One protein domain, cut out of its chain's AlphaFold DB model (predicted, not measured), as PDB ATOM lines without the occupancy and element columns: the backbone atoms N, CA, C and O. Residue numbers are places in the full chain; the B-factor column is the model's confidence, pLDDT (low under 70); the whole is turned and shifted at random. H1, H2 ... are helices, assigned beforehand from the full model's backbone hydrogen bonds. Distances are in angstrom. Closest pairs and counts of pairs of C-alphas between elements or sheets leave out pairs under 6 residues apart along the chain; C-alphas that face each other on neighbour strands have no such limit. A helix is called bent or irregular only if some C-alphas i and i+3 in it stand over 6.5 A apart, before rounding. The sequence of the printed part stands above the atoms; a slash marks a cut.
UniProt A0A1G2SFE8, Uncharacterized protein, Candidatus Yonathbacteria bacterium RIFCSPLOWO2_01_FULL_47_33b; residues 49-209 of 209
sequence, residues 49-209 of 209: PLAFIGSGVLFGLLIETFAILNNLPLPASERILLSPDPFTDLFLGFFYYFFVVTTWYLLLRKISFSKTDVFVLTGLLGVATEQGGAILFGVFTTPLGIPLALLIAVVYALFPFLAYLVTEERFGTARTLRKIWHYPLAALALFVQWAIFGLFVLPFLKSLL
ATOM      1  N   PRO A  49       3.289 -11.887  35.900       98.12
ATOM      2  CA  PRO A  49       2.611 -10.598  36.014       98.12
ATOM      3  C   PRO A  49       1.637 -10.355  34.859       98.12
ATOM      4  O   PRO A  49       0.496  -9.983  35.106       98.12
ATOM      5  N   LEU A  50       2.050 -10.621  33.614       98.25
ATOM      6  CA  LEU A  50       1.204 -10.403  32.442       98.25
ATOM      7  C   LEU A  50      -0.005 -11.347  32.428       98.25
ATOM      8  O   LEU A  50      -1.114 -10.913  32.141       98.25
ATOM      9  N   ALA A  51       0.183 -12.615  32.794       98.25
ATOM     10  CA  ALA A  51      -0.902 -13.581  32.895       98.25
ATOM     11  C   ALA A  51      -1.919 -13.190  33.975       98.25
ATOM     12  O   ALA A  51      -3.119 -13.241  33.722       98.25
ATOM     13  N   PHE A  52      -1.461 -12.787  35.164       98.56
ATOM     14  CA  PHE A  52      -2.347 -12.417  36.268       98.56
ATOM     15  C   PHE A  52      -3.052 -11.081  36.012       98.56
ATOM     16  O   PHE A  52      -4.278 -11.021  36.037       98.56
ATOM     17  N   ILE A  53      -2.281 -10.026  35.723       98.69
ATOM     18  CA  ILE A  53      -2.809  -8.675  35.499       98.69
ATOM     19  C   ILE A  53      -3.656  -8.644  34.230       98.69
ATOM     20  O   ILE A  53      -4.788  -8.178  34.273       98.69
ATOM     21  N   GLY A  54      -3.158  -9.216  33.131       98.50
ATOM     22  CA  GLY A  54      -3.885  -9.282  31.866       98.50
ATOM     23  C   GLY A  54      -5.204 -10.043  31.984       98.50
ATOM     24  O   GLY A  54      -6.230  -9.537  31.541       98.50
ATOM     25  N   SER A  55      -5.215 -11.210  32.643       98.50
ATOM     26  CA  SER A  55      -6.467 -11.955  32.857       98.50
ATOM     27  C   SER A  55      -7.436 -11.188  33.754       98.50
ATOM     28  O   SER A  55      -8.627 -11.156  33.471       98.50
ATOM     29  N   GLY A  56      -6.950 -10.554  34.825       98.62
ATOM     30  CA  GLY A  56      -7.810  -9.792  35.727       98.62
ATOM     31  C   GLY A  56      -8.420  -8.557  35.074       98.62
ATOM     32  O   GLY A  56      -9.612  -8.325  35.244       98.62
ATOM     33  N   VAL A  57      -7.649  -7.813  34.278       98.69
ATOM     34  CA  VAL A  57      -8.175  -6.687  33.492       98.69
ATOM     35  C   VAL A  57      -9.175  -7.181  32.450       98.69
ATOM     36  O   VAL A  57     -10.254  -6.615  32.343       98.69
ATOM     37  N   LEU A  58      -8.872  -8.271  31.738       98.56
ATOM     38  CA  LEU A  58      -9.796  -8.864  30.771       98.56
ATOM     39  C   LEU A  58     -11.124  -9.273  31.427       98.56
ATOM     40  O   LEU A  58     -12.185  -8.932  30.915       98.56
ATOM     41  N   PHE A  59     -11.083  -9.979  32.562       98.62
ATOM     42  CA  PHE A  59     -12.298 -10.357  33.283       98.62
ATOM     43  C   PHE A  59     -13.056  -9.140  33.818       98.62
ATOM     44  O   PHE A  59     -14.280  -9.134  33.748       98.62
ATOM     45  N   GLY A  60     -12.352  -8.111  34.300       98.31
ATOM     46  CA  GLY A  60     -12.962  -6.850  34.720       98.31
ATOM     47  C   GLY A  60     -13.701  -6.170  33.571       98.31
ATOM     48  O   GLY A  60     -14.884  -5.880  33.690       98.31
ATOM     49  N   LEU A  61     -13.058  -6.028  32.410       98.31
ATOM     50  CA  LEU A  61     -13.671  -5.427  31.223       98.31
ATOM     51  C   LEU A  61     -14.843  -6.240  30.662       98.31
ATOM     52  O   LEU A  61     -15.790  -5.659  30.134       98.31
ATOM     53  N   LEU A  62     -14.816  -7.571  30.772       98.12
ATOM     54  CA  LEU A  62     -15.972  -8.399  30.422       98.12
ATOM     55  C   LEU A  62     -17.161  -8.106  31.342       98.12
ATOM     56  O   LEU A  62     -18.274  -7.934  30.853       98.12
ATOM     57  N   ILE A  63     -16.923  -8.008  32.654       97.56
ATOM     58  CA  ILE A  63     -17.956  -7.645  33.634       97.56
ATOM     59  C   ILE A  63     -18.485  -6.231  33.361       97.56
ATOM     60  O   ILE A  63     -19.696  -6.039  33.348       97.56
ATOM     61  N   GLU A  64     -17.604  -5.276  33.056       96.88
ATOM     62  CA  GLU A  64     -17.986  -3.911  32.669       96.88
ATOM     63  C   GLU A  64     -18.855  -3.906  31.412       96.88
ATOM     64  O   GLU A  64     -19.904  -3.279  31.359       96.88
ATOM     65  N   THR A  65     -18.478  -4.695  30.403       97.19
ATOM     66  CA  THR A  65     -19.266  -4.830  29.175       97.19
ATOM     67  C   THR A  65     -20.671  -5.347  29.483       97.19
ATOM     68  O   THR A  65     -21.648  -4.868  28.911       97.19
ATOM     69  N   PHE A  66     -20.803  -6.299  30.409       96.75
ATOM     70  CA  PHE A  66     -22.106  -6.796  30.849       96.75
ATOM     71  C   PHE A  66     -22.928  -5.714  31.560       96.75
ATOM     72  O   PHE A  66     -24.124  -5.592  31.290       96.75
ATOM     73  N   ALA A  67     -22.293  -4.903  32.410       94.88
ATOM     74  CA  ALA A  67     -22.931  -3.773  33.080       94.88
ATOM     75  C   ALA A  67     -23.397  -2.709  32.074       94.88
ATOM     76  O   ALA A  67     -24.561  -2.304  32.103       94.88
ATOM     77  N   ILE A  68     -22.537  -2.324  31.130       95.12
ATOM     78  CA  ILE A  68     -22.843  -1.378  30.054       95.12
ATOM     79  C   ILE A  68     -24.023  -1.877  29.222       95.12
ATOM     80  O   ILE A  68     -25.019  -1.168  29.094       95.12
ATOM     81  N   LEU A  69     -23.959  -3.104  28.692       95.00
ATOM     82  CA  LEU A  69     -25.028  -3.676  27.864       95.00
ATOM     83  C   LEU A  69     -26.369  -3.713  28.603       95.00
ATOM     84  O   LEU A  69     -27.410  -3.472  27.996       95.00
ATOM     85  N   ASN A  70     -26.344  -3.975  29.910       94.00
ATOM     86  CA  ASN A  70     -27.540  -3.967  30.742       94.00
ATOM     87  C   ASN A  70     -28.114  -2.554  30.967       94.00
ATOM     88  O   ASN A  70     -29.317  -2.410  31.159       94.00
ATOM     89  N   ASN A  71     -27.276  -1.515  30.932       93.38
ATOM     90  CA  ASN A  71     -27.673  -0.122  31.159       93.38
ATOM     91  C   ASN A  71     -27.979   0.655  29.864       93.38
ATOM     92  O   ASN A  71     -28.651   1.681  29.921       93.38
ATOM     93  N   LEU A  72     -27.528   0.194  28.691       91.31
ATOM     94  CA  LEU A  72     -27.772   0.872  27.408       91.31
ATOM     95  C   LEU A  72     -29.256   1.162  27.103       91.31
ATOM     96  O   LEU A  72     -29.527   2.257  26.597       91.31
ATOM     97  N   PRO A  73     -30.215   0.259  27.407       91.94
ATOM     98  CA  PRO A  73     -31.635   0.529  27.188       91.94
ATOM     99  C   PRO A  73     -32.213   1.613  28.108       91.94
ATOM    100  O   PRO A  73     -33.287   2.135  27.818       91.94
ATOM    101  N   LEU A  74     -31.535   1.937  29.216       89.38
ATOM    102  CA  LEU A  74     -32.002   2.929  30.181       89.38
ATOM    103  C   LEU A  74     -31.696   4.361  29.707       89.38
ATOM    104  O   LEU A  74     -30.666   4.594  29.047       89.38
ATOM    105  N   PRO A  75     -32.540   5.345  30.079       87.94
ATOM    106  CA  PRO A  75     -32.238   6.763  29.907       87.94
ATOM    107  C   PRO A  75     -30.886   7.125  30.527       87.94
ATOM    108  O   PRO A  75     -30.522   6.597  31.574       87.94
ATOM    109  N   ALA A  76     -30.147   8.061  29.926       82.44
ATOM    110  CA  ALA A  76     -28.789   8.404  30.365       82.44
ATOM    111  C   ALA A  76     -28.692   8.817  31.848       82.44
ATOM    112  O   ALA A  76     -27.689   8.528  32.491       82.44
ATOM    113  N   SER A  77     -29.737   9.444  32.397       82.75
ATOM    114  CA  SER A  77     -29.830   9.847  33.808       82.75
ATOM    115  C   SER A  77     -30.021   8.685  34.787       82.75
ATOM    116  O   SER A  77     -29.814   8.864  35.982       82.75
ATOM    117  N   GLU A  78     -30.445   7.519  34.301       82.75
ATOM    118  CA  GLU A  78     -30.722   6.322  35.105       82.75
ATOM    119  C   GLU A  78     -29.613   5.268  34.989       82.75
ATOM    120  O   GLU A  78     -29.658   4.240  35.664       82.75
ATOM    121  N   ARG A  79     -28.607   5.508  34.139       84.25
ATOM    122  CA  ARG A  79     -27.483   4.587  33.952       84.25
ATOM    123  C   ARG A  79     -26.574   4.620  35.171       84.25
ATOM    124  O   ARG A  79     -26.016   5.660  35.513       84.25
ATOM    125  N   ILE A  80     -26.376   3.460  35.785       82.75
ATOM    126  CA  ILE A  80     -25.465   3.287  36.918       82.75
ATOM    127  C   ILE A  80     -24.108   2.850  36.355       82.75
ATOM    128  O   ILE A  80     -23.777   1.668  36.368       82.75
ATOM    129  N   LEU A  81     -23.375   3.810  35.783       84.69
ATOM    130  CA  LEU A  81     -22.060   3.645  35.148       84.69
ATOM    131  C   LEU A  81     -21.124   4.790  35.581       84.69
ATOM    132  O   LEU A  81     -21.586   5.826  36.069       84.69
ATOM    133  N   LEU A  82     -19.810   4.642  35.388       80.19
ATOM    134  CA  LEU A  82     -18.841   5.721  35.636       80.19
ATOM    135  C   LEU A  82     -18.966   6.851  34.602       80.19
ATOM    136  O   LEU A  82     -18.615   8.001  34.898       80.19
ATOM    137  N   SER A  83     -19.455   6.519  33.404       86.31
ATOM    138  CA  SER A  83     -19.749   7.438  32.308       86.31
ATOM    139  C   SER A  83     -21.004   7.020  31.530       86.31
ATOM    140  O   SER A  83     -21.236   5.830  31.322       86.31
ATOM    141  N   PRO A  84     -21.811   7.977  31.028       84.88
ATOM    142  CA  PRO A  84     -22.917   7.665  30.123       84.88
ATOM    143  C   PRO A  84     -22.441   7.170  28.746       84.88
ATOM    144  O   PRO A  84     -23.214   6.501  28.053       84.88
ATOM    145  N   ASP A  85     -21.208   7.516  28.356       90.00
ATOM    146  CA  ASP A  85     -20.547   7.041  27.142       90.00
ATOM    147  C   ASP A  85     -19.837   5.693  27.395       90.00
ATOM    148  O   ASP A  85     -18.903   5.654  28.203       90.00
ATOM    149  N   PRO A  86     -20.226   4.606  26.698       92.31
ATOM    150  CA  PRO A  86     -19.670   3.266  26.897       92.31
ATOM    151  C   PRO A  86     -18.158   3.150  26.700       92.31
ATOM    152  O   PRO A  86     -17.502   2.375  27.392       92.31
ATOM    153  N   PHE A  87     -17.592   3.883  25.737       93.38
ATOM    154  CA  PHE A  87     -16.159   3.801  25.452       93.38
ATOM    155  C   PHE A  87     -15.344   4.440  26.568       93.38
ATOM    156  O   PHE A  87     -14.364   3.857  27.033       93.38
ATOM    157  N   THR A  88     -15.787   5.604  27.030       93.62
ATOM    158  CA  THR A  88     -15.235   6.273  28.203       93.62
ATOM    159  C   THR A  88     -15.348   5.384  29.436       93.62
ATOM    160  O   THR A  88     -14.384   5.251  30.182       93.62
ATOM    161  N   ASP A  89     -16.491   4.732  29.633       93.62
ATOM    162  CA  ASP A  89     -16.720   3.842  30.768       93.62
ATOM    163  C   ASP A  89     -15.753   2.644  30.772       93.62
ATOM    164  O   ASP A  89     -15.035   2.428  31.749       93.62
ATOM    165  N   LEU A  90     -15.596   1.961  29.630       96.06
ATOM    166  CA  LEU A  90     -14.603   0.892  29.455       96.06
ATOM    167  C   LEU A  90     -13.164   1.380  29.658       96.06
ATOM    168  O   LEU A  90     -12.345   0.665  30.241       96.06
ATOM    169  N   PHE A  91     -12.838   2.581  29.178       97.06
ATOM    170  CA  PHE A  91     -11.514   3.168  29.352       97.06
ATOM    171  C   PHE A  91     -11.218   3.441  30.829       97.06
ATOM    172  O   PHE A  91     -10.167   3.039  31.326       97.06
ATOM    173  N   LEU A  92     -12.150   4.051  31.562       96.12
ATOM    174  CA  LEU A  92     -12.016   4.269  33.004       96.12
ATOM    175  C   LEU A  92     -11.949   2.938  33.769       96.12
ATOM    176  O   LEU A  92     -11.090   2.771  34.642       96.12
ATOM    177  N   GLY A  93     -12.792   1.974  33.390       96.19
ATOM    178  CA  GLY A  93     -12.799   0.612  33.915       96.19
ATOM    179  C   GLY A  93     -11.448  -0.081  33.742       96.19
ATOM    180  O   GLY A  93     -10.919  -0.638  34.701       96.19
ATOM    181  N   PHE A  94     -10.814   0.021  32.565       97.94
ATOM    182  CA  PHE A  94      -9.482  -0.543  32.312       97.94
ATOM    183  C   PHE A  94      -8.465  -0.115  33.377       97.94
ATOM    184  O   PHE A  94      -7.787  -0.969  33.955       97.94
ATOM    185  N   PHE A  95      -8.383   1.186  33.681       97.75
ATOM    186  CA  PHE A  95      -7.469   1.683  34.710       97.75
ATOM    187  C   PHE A  95      -7.878   1.215  36.105       97.75
ATOM    188  O   PHE A  95      -7.013   0.789  36.871       97.75
ATOM    189  N   TYR A  96      -9.171   1.233  36.435       97.19
ATOM    190  CA  TYR A  96      -9.649   0.743  37.727       97.19
ATOM    191  C   TYR A  96      -9.241  -0.720  37.960       97.19
ATOM    192  O   TYR A  96      -8.550  -1.035  38.937       97.19
ATOM    193  N   TYR A  97      -9.579  -1.607  37.020       98.25
ATOM    194  CA  TYR A  97      -9.247  -3.028  37.096       98.25
ATOM    195  C   TYR A  97      -7.735  -3.254  37.112       98.25
ATOM    196  O   TYR A  97      -7.244  -4.056  37.907       98.25
ATOM    197  N   PHE A  98      -6.972  -2.517  36.300       98.50
ATOM    198  CA  PHE A  98      -5.514  -2.611  36.292       98.50
ATOM    199  C   PHE A  98      -4.920  -2.325  37.675       98.50
ATOM    200  O   PHE A  98      -4.080  -3.092  38.155       98.50
ATOM    201  N   PHE A  99      -5.382  -1.271  38.349       98.12
ATOM    202  CA  PHE A  99      -4.912  -0.910  39.683       98.12
ATOM    203  C   PHE A  99      -5.289  -1.966  40.732       98.12
ATOM    204  O   PHE A  99      -4.416  -2.409  41.482       98.12
ATOM    205  N   VAL A 100      -6.548  -2.422  40.766       98.31
ATOM    206  CA  VAL A 100      -6.994  -3.443  41.736       98.31
ATOM    207  C   VAL A 100      -6.215  -4.750  41.559       98.31
ATOM    208  O   VAL A 100      -5.689  -5.310  42.525       98.31
ATOM    209  N   VAL A 101      -6.091  -5.239  40.321       98.56
ATOM    210  CA  VAL A 101      -5.388  -6.500  40.045       98.56
ATOM    211  C   VAL A 101      -3.891  -6.354  40.310       98.56
ATOM    212  O   VAL A 101      -3.278  -7.264  40.865       98.56
ATOM    213  N   THR A 102      -3.283  -5.209  40.001       98.69
ATOM    214  CA  THR A 102      -1.869  -4.963  40.328       98.69
ATOM    215  C   THR A 102      -1.632  -4.983  41.838       98.69
ATOM    216  O   THR A 102      -0.679  -5.618  42.297       98.69
ATOM    217  N   THR A 103      -2.519  -4.384  42.635       98.62
ATOM    218  CA  THR A 103      -2.455  -4.464  44.104       98.62
ATOM    219  C   THR A 103      -2.491  -5.912  44.580       98.62
ATOM    220  O   THR A 103      -1.633  -6.336  45.362       98.62
ATOM    221  N   TRP A 104      -3.412  -6.718  44.047       98.62
ATOM    222  CA  TRP A 104      -3.462  -8.143  44.362       98.62
ATOM    223  C   TRP A 104      -2.211  -8.899  43.934       98.62
ATOM    224  O   TRP A 104      -1.710  -9.711  44.707       98.62
ATOM    225  N   TYR A 105      -1.660  -8.616  42.756       98.56
ATOM    226  CA  TYR A 105      -0.415  -9.226  42.293       98.56
ATOM    227  C   TYR A 105       0.737  -8.973  43.279       98.56
ATOM    228  O   TYR A 105       1.468  -9.901  43.640       98.56
ATOM    229  N   LEU A 106       0.877  -7.732  43.756       98.31
ATOM    230  CA  LEU A 106       1.913  -7.332  44.711       98.31
ATOM    231  C   LEU A 106       1.755  -8.004  46.082       98.31
ATOM    232  O   LEU A 106       2.758  -8.369  46.702       98.31
ATOM    233  N   LEU A 107       0.518  -8.208  46.536       98.12
ATOM    234  CA  LEU A 107       0.224  -8.950  47.764       98.12
ATOM    235  C   LEU A 107       0.497 -10.449  47.581       98.12
ATOM    236  O   LEU A 107       1.233 -11.054  48.362       98.12
ATOM    237  N   LEU A 108      -0.035 -11.043  46.513       97.94
ATOM    238  CA  LEU A 108       0.020 -12.480  46.240       97.94
ATOM    239  C   LEU A 108       1.421 -12.989  45.921       97.94
ATOM    240  O   LEU A 108       1.694 -14.159  46.176       97.94
ATOM    241  N   ARG A 109       2.327 -12.147  45.404       96.31
ATOM    242  CA  ARG A 109       3.738 -12.530  45.204       96.31
ATOM    243  C   ARG A 109       4.529 -12.648  46.511       96.31
ATOM    244  O   ARG A 109       5.610 -13.226  46.492       96.31
ATOM    245  N   LYS A 110       4.028 -12.092  47.622       96.56
ATOM    246  CA  LYS A 110       4.695 -12.122  48.938       96.56
ATOM    247  C   LYS A 110       3.961 -13.002  49.951       96.56
ATOM    248  O   LYS A 110       4.609 -13.684  50.738       96.56
ATOM    249  N   ILE A 111       2.630 -13.004  49.920       97.50
ATOM    250  CA  ILE A 111       1.773 -13.618  50.940       97.50
ATOM    251  C   ILE A 111       0.883 -14.689  50.301       97.50
ATOM    252  O   ILE A 111       0.314 -14.498  49.226       97.50
ATOM    253  N   SER A 112       0.732 -15.825  50.980       96.69
ATOM    254  CA  SER A 112      -0.064 -16.966  50.521       96.69
ATOM    255  C   SER A 112      -1.576 -16.795  50.795       96.69
ATOM    256  O   SER A 112      -2.195 -17.614  51.491       96.69
ATOM    257  N   PHE A 113      -2.185 -15.719  50.288       97.75
ATOM    258  CA  PHE A 113      -3.645 -15.581  50.309       97.75
ATOM    259  C   PHE A 113      -4.302 -16.660  49.442       97.75
ATOM    260  O   PHE A 113      -3.780 -17.051  48.394       97.75
ATOM    261  N   SER A 114      -5.445 -17.163  49.894       97.31
ATOM    262  CA  SER A 114      -6.290 -18.086  49.140       97.31
ATOM    263  C   SER A 114      -7.198 -17.329  48.169       97.31
ATOM    264  O   SER A 114      -7.418 -16.126  48.306       97.31
ATOM    265  N   LYS A 115      -7.773 -18.037  47.193       97.31
ATOM    266  CA  LYS A 115      -8.775 -17.458  46.283       97.31
ATOM    267  C   LYS A 115      -9.987 -16.907  47.035       97.31
ATOM    268  O   LYS A 115     -10.508 -15.865  46.662       97.31
ATOM    269  N   THR A 116     -10.388 -17.573  48.117       97.94
ATOM    270  CA  THR A 116     -11.462 -17.101  48.996       97.94
ATOM    271  C   THR A 116     -11.092 -15.787  49.672       97.94
ATOM    272  O   THR A 116     -11.931 -14.898  49.729       97.94
ATOM    273  N   ASP A 117      -9.843 -15.621  50.122       98.12
ATOM    274  CA  ASP A 117      -9.395 -14.354  50.716       98.12
ATOM    275  C   ASP A 117      -9.462 -13.211  49.689       98.12
ATOM    276  O   ASP A 117      -9.969 -12.139  50.006       98.12
ATOM    277  N   VAL A 118      -9.011 -13.456  48.449       98.50
ATOM    278  CA  VAL A 118      -9.095 -12.483  47.343       98.50
ATOM    279  C   VAL A 118     -10.545 -12.100  47.057       98.50
ATOM    280  O   VAL A 118     -10.860 -10.916  46.944       98.50
ATOM    281  N   PHE A 119     -11.427 -13.097  46.984       98.56
ATOM    282  CA  PHE A 119     -12.847 -12.894  46.733       98.56
ATOM    283  C   PHE A 119     -13.496 -12.063  47.848       98.56
ATOM    284  O   PHE A 119     -14.089 -11.023  47.586       98.56
ATOM    285  N   VAL A 120     -13.335 -12.480  49.106       98.44
ATOM    286  CA  VAL A 120     -13.973 -11.824  50.253       98.44
ATOM    287  C   VAL A 120     -13.458 -10.399  50.432       98.44
ATOM    288  O   VAL A 120     -14.261  -9.483  50.557       98.44
ATOM    289  N   LEU A 121     -12.140 -10.181  50.411       98.38
ATOM    290  CA  LEU A 121     -11.577  -8.849  50.649       98.38
ATOM    291  C   LEU A 121     -11.925  -7.861  49.531       98.38
ATOM    292  O   LEU A 121     -12.236  -6.709  49.822       98.38
ATOM    293  N   THR A 122     -11.931  -8.305  48.272       98.31
ATOM    294  CA  THR A 122     -12.349  -7.438  47.157       98.31
ATOM    295  C   THR A 122     -13.854  -7.182  47.183       98.31
ATOM    296  O   THR A 122     -14.287  -6.062  46.940       98.31
ATOM    297  N   GLY A 123     -14.663  -8.189  47.525       97.88
ATOM    298  CA  GLY A 123     -16.107  -8.012  47.658       97.88
ATOM    299  C   GLY A 123     -16.476  -7.042  48.780       97.88
ATOM    300  O   GLY A 123     -17.324  -6.174  48.587       97.88
ATOM    301  N   LEU A 124     -15.794  -7.126  49.928       97.56
ATOM    302  CA  LEU A 124     -15.957  -6.174  51.031       97.56
ATOM    303  C   LEU A 124     -15.531  -4.757  50.641       97.56
ATOM    304  O   LEU A 124     -16.216  -3.809  51.016       97.56
ATOM    305  N   LEU A 125     -14.441  -4.611  49.875       96.25
ATOM    306  CA  LEU A 125     -14.055  -3.318  49.306       96.25
ATOM    307  C   LEU A 125     -15.195  -2.759  48.452       96.25
ATOM    308  O   LEU A 125     -15.628  -1.644  48.712       96.25
ATOM    309  N   GLY A 126     -15.721  -3.553  47.514       95.19
ATOM    310  CA  GLY A 126     -16.842  -3.159  46.660       95.19
ATOM    311  C   GLY A 126     -18.036  -2.658  47.468       95.19
ATOM    312  O   GLY A 126     -18.477  -1.535  47.272       95.19
ATOM    313  N   VAL A 127     -18.496  -3.430  48.456       96.44
ATOM    314  CA  VAL A 127     -19.606  -3.021  49.340       96.44
ATOM    315  C   VAL A 127     -19.313  -1.711  50.078       96.44
ATOM    316  O   VAL A 127     -20.207  -0.878  50.221       96.44
ATOM    317  N   ALA A 128     -18.080  -1.524  50.553       95.12
ATOM    318  CA  ALA A 128     -17.686  -0.333  51.297       95.12
ATOM    319  C   ALA A 128     -17.554   0.918  50.418       95.12
ATOM    320  O   ALA A 128     -17.772   2.024  50.909       95.12
ATOM    321  N   THR A 129     -17.181   0.765  49.145       92.69
ATOM    322  CA  THR A 129     -16.873   1.895  48.257       92.69
ATOM    323  C   THR A 129     -17.974   2.222  47.256       92.69
ATOM    324  O   THR A 129     -18.038   3.353  46.774       92.69
ATOM    325  N   GLU A 130     -18.834   1.258  46.930       90.75
ATOM    326  CA  GLU A 130     -19.907   1.423  45.950       90.75
ATOM    327  C   GLU A 130     -20.851   2.563  46.355       90.75
ATOM    328  O   GLU A 130     -21.273   2.661  47.513       90.75
ATOM    329  N   GLN A 131     -21.155   3.446  45.396       86.06
ATOM    330  CA  GLN A 131     -21.988   4.642  45.590       86.06
ATOM    331  C   GLN A 131     -21.569   5.498  46.804       86.06
ATOM    332  O   GLN A 131     -22.409   6.001  47.550       86.06
ATOM    333  N   GLY A 132     -20.262   5.629  47.053       85.44
ATOM    334  CA  GLY A 132     -19.751   6.403  48.191       85.44
ATOM    335  C   GLY A 132     -20.085   5.789  49.556       85.44
ATOM    336  O   GLY A 132     -20.175   6.512  50.545       85.44
ATOM    337  N   GLY A 133     -20.295   4.470  49.615       88.75
ATOM    338  CA  GLY A 133     -20.633   3.736  50.837       88.75
ATOM    339  C   GLY A 133     -22.134   3.586  51.093       88.75
ATOM    340  O   GLY A 133     -22.523   3.014  52.114       88.75
ATOM    341  N   ALA A 134     -22.992   4.037  50.171       90.00
ATOM    342  CA  ALA A 134     -24.441   3.886  50.299       90.00
ATOM    343  C   ALA A 134     -24.871   2.411  50.380       90.00
ATOM    344  O   ALA A 134     -25.791   2.083  51.128       90.00
ATOM    345  N   ILE A 135     -24.172   1.506  49.682       92.56
ATOM    346  CA  ILE A 135     -24.455   0.063  49.742       92.56
ATOM    347  C   ILE A 135     -24.183  -0.495  51.139       92.56
ATOM    348  O   ILE A 135     -25.034  -1.191  51.694       92.56
ATOM    349  N   LEU A 136     -23.042  -0.150  51.744       93.94
ATOM    350  CA  LEU A 136     -22.724  -0.542  53.118       93.94
ATOM    351  C   LEU A 136     -23.747   0.009  54.115       93.94
ATOM    352  O   LEU A 136     -24.183  -0.716  55.005       93.94
ATOM    353  N   PHE A 137     -24.158   1.269  53.965       92.94
ATOM    354  CA  PHE A 137     -25.191   1.851  54.820       92.94
ATOM    355  C   PHE A 137     -26.541   1.137  54.649       92.94
ATOM    356  O   PHE A 137     -27.211   0.826  55.636       92.94
ATOM    357  N   GLY A 138     -26.904   0.803  53.407       92.44
ATOM    358  CA  GLY A 138     -28.133   0.099  53.049       92.44
ATOM    359  C   GLY A 138     -28.304  -1.248  53.752       92.44
ATOM    360  O   GLY A 138     -29.436  -1.606  54.078       92.44
ATOM    361  N   VAL A 139     -27.205  -1.957  54.051       93.50
ATOM    362  CA  VAL A 139     -27.194  -3.222  54.819       93.50
ATOM    363  C   VAL A 139     -27.886  -3.081  56.175       93.50
ATOM    364  O   VAL A 139     -28.554  -4.014  56.616       93.50
ATOM    365  N   PHE A 140     -27.742  -1.927  56.826       94.56
ATOM    366  CA  PHE A 140     -28.276  -1.686  58.167       94.56
ATOM    367  C   PHE A 140     -29.629  -0.972  58.158       94.56
ATOM    368  O   PHE A 140     -30.306  -0.941  59.183       94.56
ATOM    369  N   THR A 141     -30.022  -0.386  57.026       93.44
ATOM    370  CA  THR A 141     -31.182   0.513  56.951       93.44
ATOM    371  C   THR A 141     -32.312   0.016  56.063       93.44
ATOM    372  O   THR A 141     -33.426   0.526  56.172       93.44
ATOM    373  N   THR A 142     -32.079  -0.989  55.212       92.44
ATOM    374  CA  THR A 142     -33.092  -1.491  54.273       92.44
ATOM    375  C   THR A 142     -33.193  -3.021  54.287       92.44
ATOM    376  O   THR A 142     -32.167  -3.701  54.354       92.44
ATOM    377  N   PRO A 143     -34.401  -3.609  54.141       89.94
ATOM    378  CA  PRO A 143     -34.567  -5.066  54.068       89.94
ATOM    379  C   PRO A 143     -33.820  -5.721  52.895       89.94
ATOM    380  O   PRO A 143     -33.420  -6.879  52.977       89.94
ATOM    381  N   LEU A 144     -33.621  -4.976  51.801       92.88
ATOM    382  CA  LEU A 144     -32.905  -5.437  50.608       92.88
ATOM    383  C   LEU A 144     -31.400  -5.133  50.642       92.88
ATOM    384  O   LEU A 144     -30.684  -5.521  49.719       92.88
ATOM    385  N   GLY A 145     -30.905  -4.497  51.708       91.50
ATOM    386  CA  GLY A 145     -29.512  -4.081  51.825       91.50
ATOM    387  C   GLY A 145     -28.527  -5.242  51.775       91.50
ATOM    388  O   GLY A 145     -27.563  -5.195  51.016       91.50
ATOM    389  N   ILE A 146     -28.787  -6.318  52.528       94.25
ATOM    390  CA  ILE A 146     -27.932  -7.517  52.526       94.25
ATOM    391  C   ILE A 146     -27.916  -8.194  51.142       94.25
ATOM    392  O   ILE A 146     -26.820  -8.398  50.616       94.25
ATOM    393  N   PRO A 147     -29.066  -8.528  50.513       94.81
ATOM    394  CA  PRO A 147     -29.073  -9.087  49.160       94.81
ATOM    395  C   PRO A 147     -28.311  -8.237  48.137       94.81
ATOM    396  O   PRO A 147     -27.525  -8.777  47.358       94.81
ATOM    397  N   LEU A 148     -28.504  -6.914  48.164       93.06
ATOM    398  CA  LEU A 148     -27.823  -5.999  47.254       93.06
ATOM    399  C   LEU A 148     -26.312  -5.973  47.511       93.06
ATOM    400  O   LEU A 148     -25.531  -6.106  46.573       93.06
ATOM    401  N   ALA A 149     -25.892  -5.880  48.774       95.06
ATOM    402  CA  ALA A 149     -24.483  -5.913  49.144       95.06
ATOM    403  C   ALA A 149     -23.805  -7.225  48.723       95.06
ATOM    404  O   ALA A 149     -22.680  -7.199  48.236       95.06
ATOM    405  N   LEU A 150     -24.485  -8.369  48.847       96.12
ATOM    406  CA  LEU A 150     -23.958  -9.650  48.370       96.12
ATOM    407  C   LEU A 150     -23.774  -9.662  46.851       96.12
ATOM    408  O   LEU A 150     -22.755 -10.154  46.370       96.12
ATOM    409  N   LEU A 151     -24.724  -9.103  46.099       93.56
ATOM    410  CA  LEU A 151     -24.610  -8.991  44.647       93.56
ATOM    411  C   LEU A 151     -23.418  -8.106  44.259       93.56
ATOM    412  O   LEU A 151     -22.577  -8.536  43.472       93.56
ATOM    413  N   ILE A 152     -23.294  -6.921  44.861       94.44
ATOM    414  CA  ILE A 152     -22.167  -6.006  44.630       94.44
ATOM    415  C   ILE A 152     -20.837  -6.665  45.006       94.44
ATOM    416  O   ILE A 152     -19.886  -6.630  44.225       94.44
ATOM    417  N   ALA A 153     -20.776  -7.335  46.159       97.12
ATOM    418  CA  ALA A 153     -19.583  -8.049  46.594       97.12
ATOM    419  C   ALA A 153     -19.137  -9.081  45.553       97.12
ATOM    420  O   ALA A 153     -17.951  -9.160  45.249       97.12
ATOM    421  N   VAL A 154     -20.072  -9.848  44.979       96.88
ATOM    422  CA  VAL A 154     -19.762 -10.835  43.935       96.88
ATOM    423  C   VAL A 154     -19.186 -10.157  42.695       96.88
ATOM    424  O   VAL A 154     -18.154 -10.605  42.205       96.88
ATOM    425  N   VAL A 155     -19.815  -9.083  42.208       95.31
ATOM    426  CA  VAL A 155     -19.383  -8.362  40.997       95.31
ATOM    427  C   VAL A 155     -17.946  -7.862  41.142       95.31
ATOM    428  O   VAL A 155     -17.091  -8.184  40.315       95.31
ATOM    429  N   TYR A 156     -17.653  -7.167  42.242       95.88
ATOM    430  CA  TYR A 156     -16.314  -6.649  42.530       95.88
ATOM    431  C   TYR A 156     -15.290  -7.759  42.757       95.88
ATOM    432  O   TYR A 156     -14.139  -7.657  42.342       95.88
ATOM    433  N   ALA A 157     -15.686  -8.842  43.420       97.88
ATOM    434  CA  ALA A 157     -14.777  -9.927  43.750       97.88
ATOM    435  C   ALA A 157     -14.364 -10.776  42.548       97.88
ATOM    436  O   ALA A 157     -13.329 -11.450  42.602       97.88
ATOM    437  N   LEU A 158     -15.171 -10.790  41.485       97.88
ATOM    438  CA  LEU A 158     -15.080 -11.828  40.474       97.88
ATOM    439  C   LEU A 158     -13.815 -11.716  39.620       97.88
ATOM    440  O   LEU A 158     -13.132 -12.720  39.425       97.88
ATOM    441  N   PHE A 159     -13.442 -10.527  39.150       98.38
ATOM    442  CA  PHE A 159     -12.302 -10.392  38.238       98.38
ATOM    443  C   PHE A 159     -10.935 -10.772  38.852       98.38
ATOM    444  O   PHE A 159     -10.235 -11.578  38.224       98.38
ATOM    445  N   PRO A 160     -10.525 -10.329  40.067       98.44
ATOM    446  CA  PRO A 160      -9.250 -10.774  40.628       98.44
ATOM    447  C   PRO A 160      -9.325 -12.230  41.100       98.44
ATOM    448  O   PRO A 160      -8.324 -12.947  41.045       98.44
ATOM    449  N   PHE A 161     -10.506 -12.702  41.519       98.69
ATOM    450  CA  PHE A 161     -10.725 -14.105  41.857       98.69
ATOM    451  C   PHE A 161     -10.503 -15.017  40.648       98.69
ATOM    452  O   PHE A 161      -9.763 -15.994  40.758       98.69
ATOM    453  N   LEU A 162     -11.106 -14.704  39.496       98.62
ATOM    454  CA  LEU A 162     -10.963 -15.492  38.272       98.62
ATOM    455  C   LEU A 162      -9.530 -15.440  37.737       98.62
ATOM    456  O   LEU A 162      -8.990 -16.478  37.356       98.62
ATOM    457  N   ALA A 163      -8.883 -14.272  37.788       98.56
ATOM    458  CA  ALA A 163      -7.468 -14.136  37.458       98.56
ATOM    459  C   ALA A 163      -6.595 -15.048  38.324       98.56
ATOM    460  O   ALA A 163      -5.741 -15.774  37.809       98.56
ATOM    461  N   TYR A 164      -6.840 -15.066  39.637       98.50
ATOM    462  CA  TYR A 164      -6.098 -15.936  40.538       98.50
ATOM    463  C   TYR A 164      -6.431 -17.411  40.305       98.50
ATOM    464  O   TYR A 164      -5.531 -18.243  40.287       98.50
ATOM    465  N   LEU A 165      -7.693 -17.746  40.035       98.06
ATOM    466  CA  LEU A 165      -8.138 -19.111  39.758       98.06
ATOM    467  C   LEU A 165      -7.376 -19.766  38.601       98.06
ATOM    468  O   LEU A 165      -7.085 -20.959  38.676       98.06
ATOM    469  N   VAL A 166      -7.039 -19.005  37.558       98.19
ATOM    470  CA  VAL A 166      -6.330 -19.521  36.374       98.19
ATOM    471  C   VAL A 166      -4.804 -19.390  36.459       98.19
ATOM    472  O   VAL A 166      -4.098 -19.892  35.586       98.19
ATOM    473  N   THR A 167      -4.267 -18.758  37.505       98.00
ATOM    474  CA  THR A 167      -2.816 -18.533  37.676       98.00
ATOM    475  C   THR A 167      -2.254 -19.029  39.009       98.00
ATOM    476  O   THR A 167      -1.043 -18.963  39.209       98.00
ATOM    477  N   GLU A 168      -3.090 -19.542  39.913       96.06
ATOM    478  CA  GLU A 168      -2.728 -19.914  41.288       96.06
ATOM    479  C   GLU A 168      -1.484 -20.802  41.365       96.06
ATOM    480  O   GLU A 168      -0.572 -20.507  42.136       96.06
ATOM    481  N   GLU A 169      -1.420 -21.839  40.527       93.75
ATOM    482  CA  GLU A 169      -0.330 -22.826  40.493       93.75
ATOM    483  C   GLU A 169       1.032 -22.204  40.136       93.75
ATOM    484  O   GLU A 169       2.081 -22.784  40.409       93.75
ATOM    485  N   ARG A 170       1.031 -21.003  39.547       95.06
ATOM    486  CA  ARG A 170       2.237 -20.283  39.127       95.06
ATOM    487  C   ARG A 170       2.801 -19.378  40.219       95.06
ATOM    488  O   ARG A 170       3.947 -18.943  40.115       95.06
ATOM    489  N   PHE A 171       2.019 -19.066  41.252       94.00
ATOM    490  CA  PHE A 171       2.535 -18.347  42.407       94.00
ATOM    491  C   PHE A 171       3.340 -19.319  43.272       94.00
ATOM    492  O   PHE A 171       2.779 -20.230  43.877       94.00
ATOM    493  N   GLY A 172       4.658 -19.108  43.329       85.38
ATOM    494  CA  GLY A 172       5.603 -20.013  43.986       85.38
ATOM    495  C   GLY A 172       5.259 -20.370  45.438       85.38
ATOM    496  O   GLY A 172       4.508 -19.678  46.133       85.38
ATOM    497  N   THR A 173       5.849 -21.466  45.911       80.25
ATOM    498  CA  THR A 173       5.643 -22.005  47.266       80.25
ATOM    499  C   THR A 173       6.410 -21.241  48.347       80.25
ATOM    500  O   THR A 173       6.031 -21.302  49.510       80.25
ATOM    501  N   ALA A 174       7.425 -20.453  47.978       84.25
ATOM    502  CA  ALA A 174       8.269 -19.673  48.894       84.25
ATOM    503  C   ALA A 174       7.600 -18.401  49.470       84.25
ATOM    504  O   ALA A 174       8.279 -17.469  49.897       84.25
ATOM    505  N   ARG A 175       6.265 -18.324  49.457       93.31
ATOM    506  CA  ARG A 175       5.501 -17.178  49.975       93.31
ATOM    507  C   ARG A 175       5.329 -17.281  51.483       93.31
ATOM    508  O   ARG A 175       5.191 -18.372  52.031       93.31
ATOM    509  N   THR A 176       5.264 -16.138  52.159       93.38
ATOM    510  CA  THR A 176       4.964 -16.104  53.591       93.38
ATOM    511  C   THR A 176       3.555 -16.635  53.833       93.38
ATOM    512  O   THR A 176       2.594 -16.177  53.206       93.38
ATOM    513  N   LEU A 177       3.428 -17.580  54.770       93.81
ATOM    514  CA  LEU A 177       2.126 -18.075  55.201       93.81
ATOM    515  C   LEU A 177       1.275 -16.917  55.726       93.81
ATOM    516  O   LEU A 177       1.736 -16.097  56.529       93.81
ATOM    517  N   ARG A 178       0.026 -16.843  55.260       94.19
ATOM    518  CA  ARG A 178      -0.911 -15.812  55.714       94.19
ATOM    519  C   ARG A 178      -1.120 -15.907  57.234       94.19
ATOM    520  O   ARG A 178      -1.128 -16.984  57.818       94.19
ATOM    521  N   LYS A 179      -1.295 -14.748  57.860       96.00
ATOM    522  CA  LYS A 179      -1.441 -14.515  59.304       96.00
ATOM    523  C   LYS A 179      -2.541 -13.474  59.462       96.00
ATOM    524  O   LYS A 179      -2.809 -12.742  58.511       96.00
ATOM    525  N   ILE A 180      -3.134 -13.363  60.646       96.44
ATOM    526  CA  ILE A 180      -4.282 -12.471  60.852       96.44
ATOM    527  C   ILE A 180      -3.986 -11.003  60.500       96.44
ATOM    528  O   ILE A 180      -4.824 -10.354  59.891       96.44
ATOM    529  N   TRP A 181      -2.769 -10.507  60.762       96.06
ATOM    530  CA  TRP A 181      -2.367  -9.129  60.442       96.06
ATOM    531  C   TRP A 181      -2.223  -8.852  58.935       96.06
ATOM    532  O   TRP A 181      -2.250  -7.700  58.512       96.06
ATOM    533  N   HIS A 182      -2.116  -9.890  58.103       97.75
ATOM    534  CA  HIS A 182      -2.067  -9.708  56.655       97.75
ATOM    535  C   HIS A 182      -3.432  -9.286  56.082       97.75
ATOM    536  O   HIS A 182      -3.464  -8.613  55.058       97.75
ATOM    537  N   TYR A 183      -4.552  -9.625  56.734       97.56
ATOM    538  CA  TYR A 183      -5.887  -9.192  56.304       97.56
ATOM    539  C   TYR A 183      -6.074  -7.665  56.372       97.56
ATOM    540  O   TYR A 183      -6.411  -7.087  55.340       97.56
ATOM    541  N   PRO A 184      -5.807  -6.975  57.503       97.56
ATOM    542  CA  PRO A 184      -5.872  -5.518  57.540       97.56
ATOM    543  C   PRO A 184      -4.817  -4.864  56.642       97.56
ATOM    544  O   PRO A 184      -5.102  -3.821  56.065       97.56
ATOM    545  N   LEU A 185      -3.642  -5.479  56.436       97.81
ATOM    546  CA  LEU A 185      -2.678  -4.995  55.439       97.81
ATOM    547  C   LEU A 185      -3.269  -5.021  54.020       97.81
ATOM    548  O   LEU A 185      -3.142  -4.044  53.288       97.81
ATOM    549  N   ALA A 186      -3.890  -6.133  53.622       98.06
ATOM    550  CA  ALA A 186      -4.507  -6.261  52.306       98.06
ATOM    551  C   ALA A 186      -5.682  -5.288  52.142       98.06
ATOM    552  O   ALA A 186      -5.768  -4.615  51.120       98.06
ATOM    553  N   ALA A 187      -6.531  -5.156  53.167       97.62
ATOM    554  CA  ALA A 187      -7.616  -4.180  53.182       97.62
ATOM    555  C   ALA A 187      -7.089  -2.743  53.043       97.62
ATOM    556  O   ALA A 187      -7.599  -1.985  52.224       97.62
ATOM    557  N   LEU A 188      -6.024  -2.387  53.770       97.75
ATOM    558  CA  LEU A 188      -5.381  -1.079  53.659       97.75
ATOM    559  C   LEU A 188      -4.790  -0.854  52.264       97.75
ATOM    560  O   LEU A 188      -4.976   0.213  51.696       97.75
ATOM    561  N   ALA A 189      -4.106  -1.844  51.688       98.31
ATOM    562  CA  ALA A 189      -3.532  -1.730  50.348       98.31
ATOM    563  C   ALA A 189      -4.613  -1.523  49.271       98.31
ATOM    564  O   ALA A 189      -4.451  -0.678  48.393       98.31
ATOM    565  N   LEU A 190      -5.724  -2.258  49.367       98.00
ATOM    566  CA  LEU A 190      -6.887  -2.093  48.495       98.00
ATOM    567  C   LEU A 190      -7.547  -0.722  48.676       98.00
ATOM    568  O   LEU A 190      -7.835  -0.047  47.695       98.00
ATOM    569  N   PHE A 191      -7.721  -0.272  49.920       96.56
ATOM    570  CA  PHE A 191      -8.260   1.054  50.212       96.56
ATOM    571  C   PHE A 191      -7.364   2.173  49.664       96.56
ATOM    572  O   PHE A 191      -7.855   3.091  49.015       96.56
ATOM    573  N   VAL A 192      -6.047   2.083  49.875       97.69
ATOM    574  CA  VAL A 192      -5.072   3.045  49.343       97.69
ATOM    575  C   VAL A 192      -5.123   3.069  47.819       97.69
ATOM    576  O   VAL A 192      -5.136   4.146  47.232       97.69
ATOM    577  N   GLN A 193      -5.203   1.909  47.167       97.12
ATOM    578  CA  GLN A 193      -5.373   1.843  45.719       97.12
ATOM    579  C   GLN A 193      -6.671   2.519  45.261       97.12
ATOM    580  O   GLN A 193      -6.631   3.309  44.318       97.12
ATOM    581  N   TRP A 194      -7.799   2.227  45.912       96.06
ATOM    582  CA  TRP A 194      -9.083   2.853  45.602       96.06
ATOM    583  C   TRP A 194      -9.022   4.375  45.776       96.06
ATOM    584  O   TRP A 194      -9.448   5.107  44.887       96.06
ATOM    585  N   ALA A 195      -8.422   4.857  46.868       96.00
ATOM    586  CA  ALA A 195      -8.265   6.281  47.142       96.00
ATOM    587  C   ALA A 195      -7.360   6.964  46.106       96.00
ATOM    588  O   ALA A 195      -7.703   8.029  45.604       96.00
ATOM    589  N   ILE A 196      -6.237   6.338  45.731       97.44
ATOM    590  CA  ILE A 196      -5.357   6.845  44.667       97.44
ATOM    591  C   ILE A 196      -6.124   6.947  43.347       97.44
ATOM    592  O   ILE A 196      -6.049   7.969  42.660       97.44
ATOM    593  N   PHE A 197      -6.881   5.903  43.004       96.12
ATOM    594  CA  PHE A 197      -7.681   5.899  41.791       96.12
ATOM    595  C   PHE A 197      -8.733   7.013  41.816       96.12
ATOM    596  O   PHE A 197      -8.762   7.839  40.911       96.12
ATOM    597  N   GLY A 198      -9.556   7.082  42.862       94.19
ATOM    598  CA  GLY A 198     -10.671   8.026  42.949       94.19
ATOM    599  C   GLY A 198     -10.250   9.491  43.089       94.19
ATOM    600  O   GLY A 198     -10.882  10.357  42.492       94.19
ATOM    601  N   LEU A 199      -9.185   9.778  43.845       96.06
ATOM    602  CA  LEU A 199      -8.768  11.152  44.146       96.06
ATOM    603  C   LEU A 199      -7.804  11.746  43.114       96.06
ATOM    604  O   LEU A 199      -7.764  12.964  42.970       96.06
ATOM    605  N   PHE A 200      -7.027  10.917  42.409       97.25
ATOM    606  CA  PHE A 200      -5.975  11.407  41.509       97.25
ATOM    607  C   PHE A 200      -6.131  10.889  40.082       97.25
ATOM    608  O   PHE A 200      -6.178  11.685  39.146       97.25
ATOM    609  N   VAL A 201      -6.237   9.569  39.898       97.00
ATOM    610  CA  VAL A 201      -6.247   8.965  38.554       97.00
ATOM    611  C   VAL A 201      -7.537   9.297  37.813       97.00
ATOM    612  O   VAL A 201      -7.487   9.754  36.678       97.00
ATOM    613  N   LEU A 202      -8.693   9.110  38.445       94.81
ATOM    614  CA  LEU A 202      -9.994   9.324  37.825       94.81
ATOM    615  C   LEU A 202     -10.205  10.792  37.401       94.81
ATOM    616  O   LEU A 202     -10.578  10.997  36.245       94.81
ATOM    617  N   PRO A 203      -9.935  11.816  38.239       96.06
ATOM    618  CA  PRO A 203     -10.009  13.213  37.806       96.06
ATOM    619  C   PRO A 203      -9.054  13.529  36.652       96.06
ATOM    620  O   PRO A 203      -9.445  14.198  35.700       96.06
ATOM    621  N   PHE A 204      -7.825  13.007  36.707       97.19
ATOM    622  CA  PHE A 204      -6.849  13.180  35.635       97.19
ATOM    623  C   PHE A 204      -7.335  12.566  34.316       97.19
ATOM    624  O   PHE A 204      -7.359  13.259  33.304       97.19
ATOM    625  N   LEU A 205      -7.793  11.311  34.318       95.88
ATOM    626  CA  LEU A 205      -8.326  10.652  33.121       95.88
ATOM    627  C   LEU A 205      -9.540  11.398  32.562       95.88
ATOM    628  O   LEU A 205      -9.628  11.584  31.355       95.88
ATOM    629  N   LYS A 206     -10.435  11.885  33.431       93.50
ATOM    630  CA  LYS A 206     -11.582  12.704  33.021       93.50
ATOM    631  C   LYS A 206     -11.180  14.041  32.397       93.50
ATOM    632  O   LYS A 206     -11.935  14.556  31.594       93.50
ATOM    633  N   SER A 207     -10.020  14.604  32.739       94.88
ATOM    634  CA  SER A 207      -9.522  15.831  32.097       94.88
ATOM    635  C   SER A 207      -8.950  15.615  30.690       94.88
ATOM    636  O   SER A 207      -8.709  16.589  29.981       94.88
ATOM    637  N   LEU A 208      -8.699  14.358  30.301       93.25
ATOM    638  CA  LEU A 208      -8.143  13.990  28.994       93.25
ATOM    639  C   LEU A 208      -9.217  13.604  27.964       93.25
ATOM    640  O   LEU A 208      -8.874  13.416  26.796       93.25
ATOM    641  N   LEU A 209     -10.468  13.437  28.403       90.94
ATOM    642  CA  LEU A 209     -11.622  13.003  27.610       90.94
ATOM    643  C   LEU A 209     -12.590  14.169  27.407       90.94
ATOM    644  O   LEU A 209     -13.120  14.282  26.281       90.94
TER     645      LEU A 209
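Overview. This is residues 49 to 209 of the 209 residues of an uncharacterized protein of Candidatus Yonathbacteria bacterium RIFCSPLOWO2_01_FULL_47_33b (UniProt A0A1G2SFE8). A helical hairpin of H1 and H2 forms one side of the body; H4 packs on H1, H5 packs on H2, and the arm H3a, packed on H4 and H5, closes the round. The other arm, H3b, turns away from H3a and forms a small side lobe with the first residues of H4. The printed part has 161 residues with five named helices, H1 to H5 along the chain, and no named strand; its class is all helix. It is compact, with a radius of gyration of the C-alphas of 16.1 A and spans of 52 by 38 by 27 A.

Arrangement. H1, residues 49 to 71, and H2, residues 86 to 108, touch as a hairpin, with the C-alphas of Val 57 and Tyr 97 closest at 5.2 A; their tilt of 37 degrees is only just steep. H3, residues 115 to 141, was assigned as one helix by its hydrogen bonds but is bent: C-alphas 128 and 131 are 8.7 A apart. Its arms H3a, residues 115 to 128, and H3b, residues 131 to 141, touch only at the corner, about perpendicular at 87 degrees. H4, residues 145 to 170, touches H3a, closest at the C-alphas of Gly 123 and Ala 153, 3.6 A. With residues 145 to 149 alone H4 touches H3b, closest at Val 139 and Gly 145, C-alphas 3.9 A apart. H4 has a kink of 44 degrees near residue 158, and with residues 155 to 167 alone it touches H1 at a shallow tilt of 30 degrees, opposite ways, closest at the C-alphas of Gly 56 and Ala 163, 4.7 A. H5, residues 182 to 207, touches H2 at a shallow tilt of 28 degrees, opposite ways, closest at the C-alphas of Phe 99 and Gln 193, 6.7 A. H5 also touches H3a, closest at the C-alphas of Leu 121 and Ala 187, 6.6 A. H1 and H5 are apart. The helix packing is mostly crossed, with steep tilts outnumbering shallow ones. Every O i to N i+4 pair is within hydrogen-bond range in H1, H2 and H3a; the counts are 4 of 7 in H3b, 18 of 22 in H4 and 20 of 22 in H5.

Along the chain. H1 begins at C-alpha 49 (2.611, -10.598, 36.014) and is 32.4 A long; H2 is 31.8 A. H3a measures 19.9 A and H3b 15.2 A. H4, 37.8 A, begins at C-alpha 145 (-29.512, -4.081, 51.825). H5, 36.2 A, ends at C-alpha 207 (-9.522, 15.831, 32.097). H3b, H4 and H5 are irregular, with C-alphas 132 and 135 8.0 A apart, 166 and 169 8.0 A, and, only just, 199 and 202 6.7 A.

Size, cuts and confidence. The C-alphas farthest apart, of Pro 75 and Ala 174, are 52.0 A apart. The links H1 to H2 and H4 to H5 are long. The printed part has no cut, and no printed residue of this model has a pLDDT under 70.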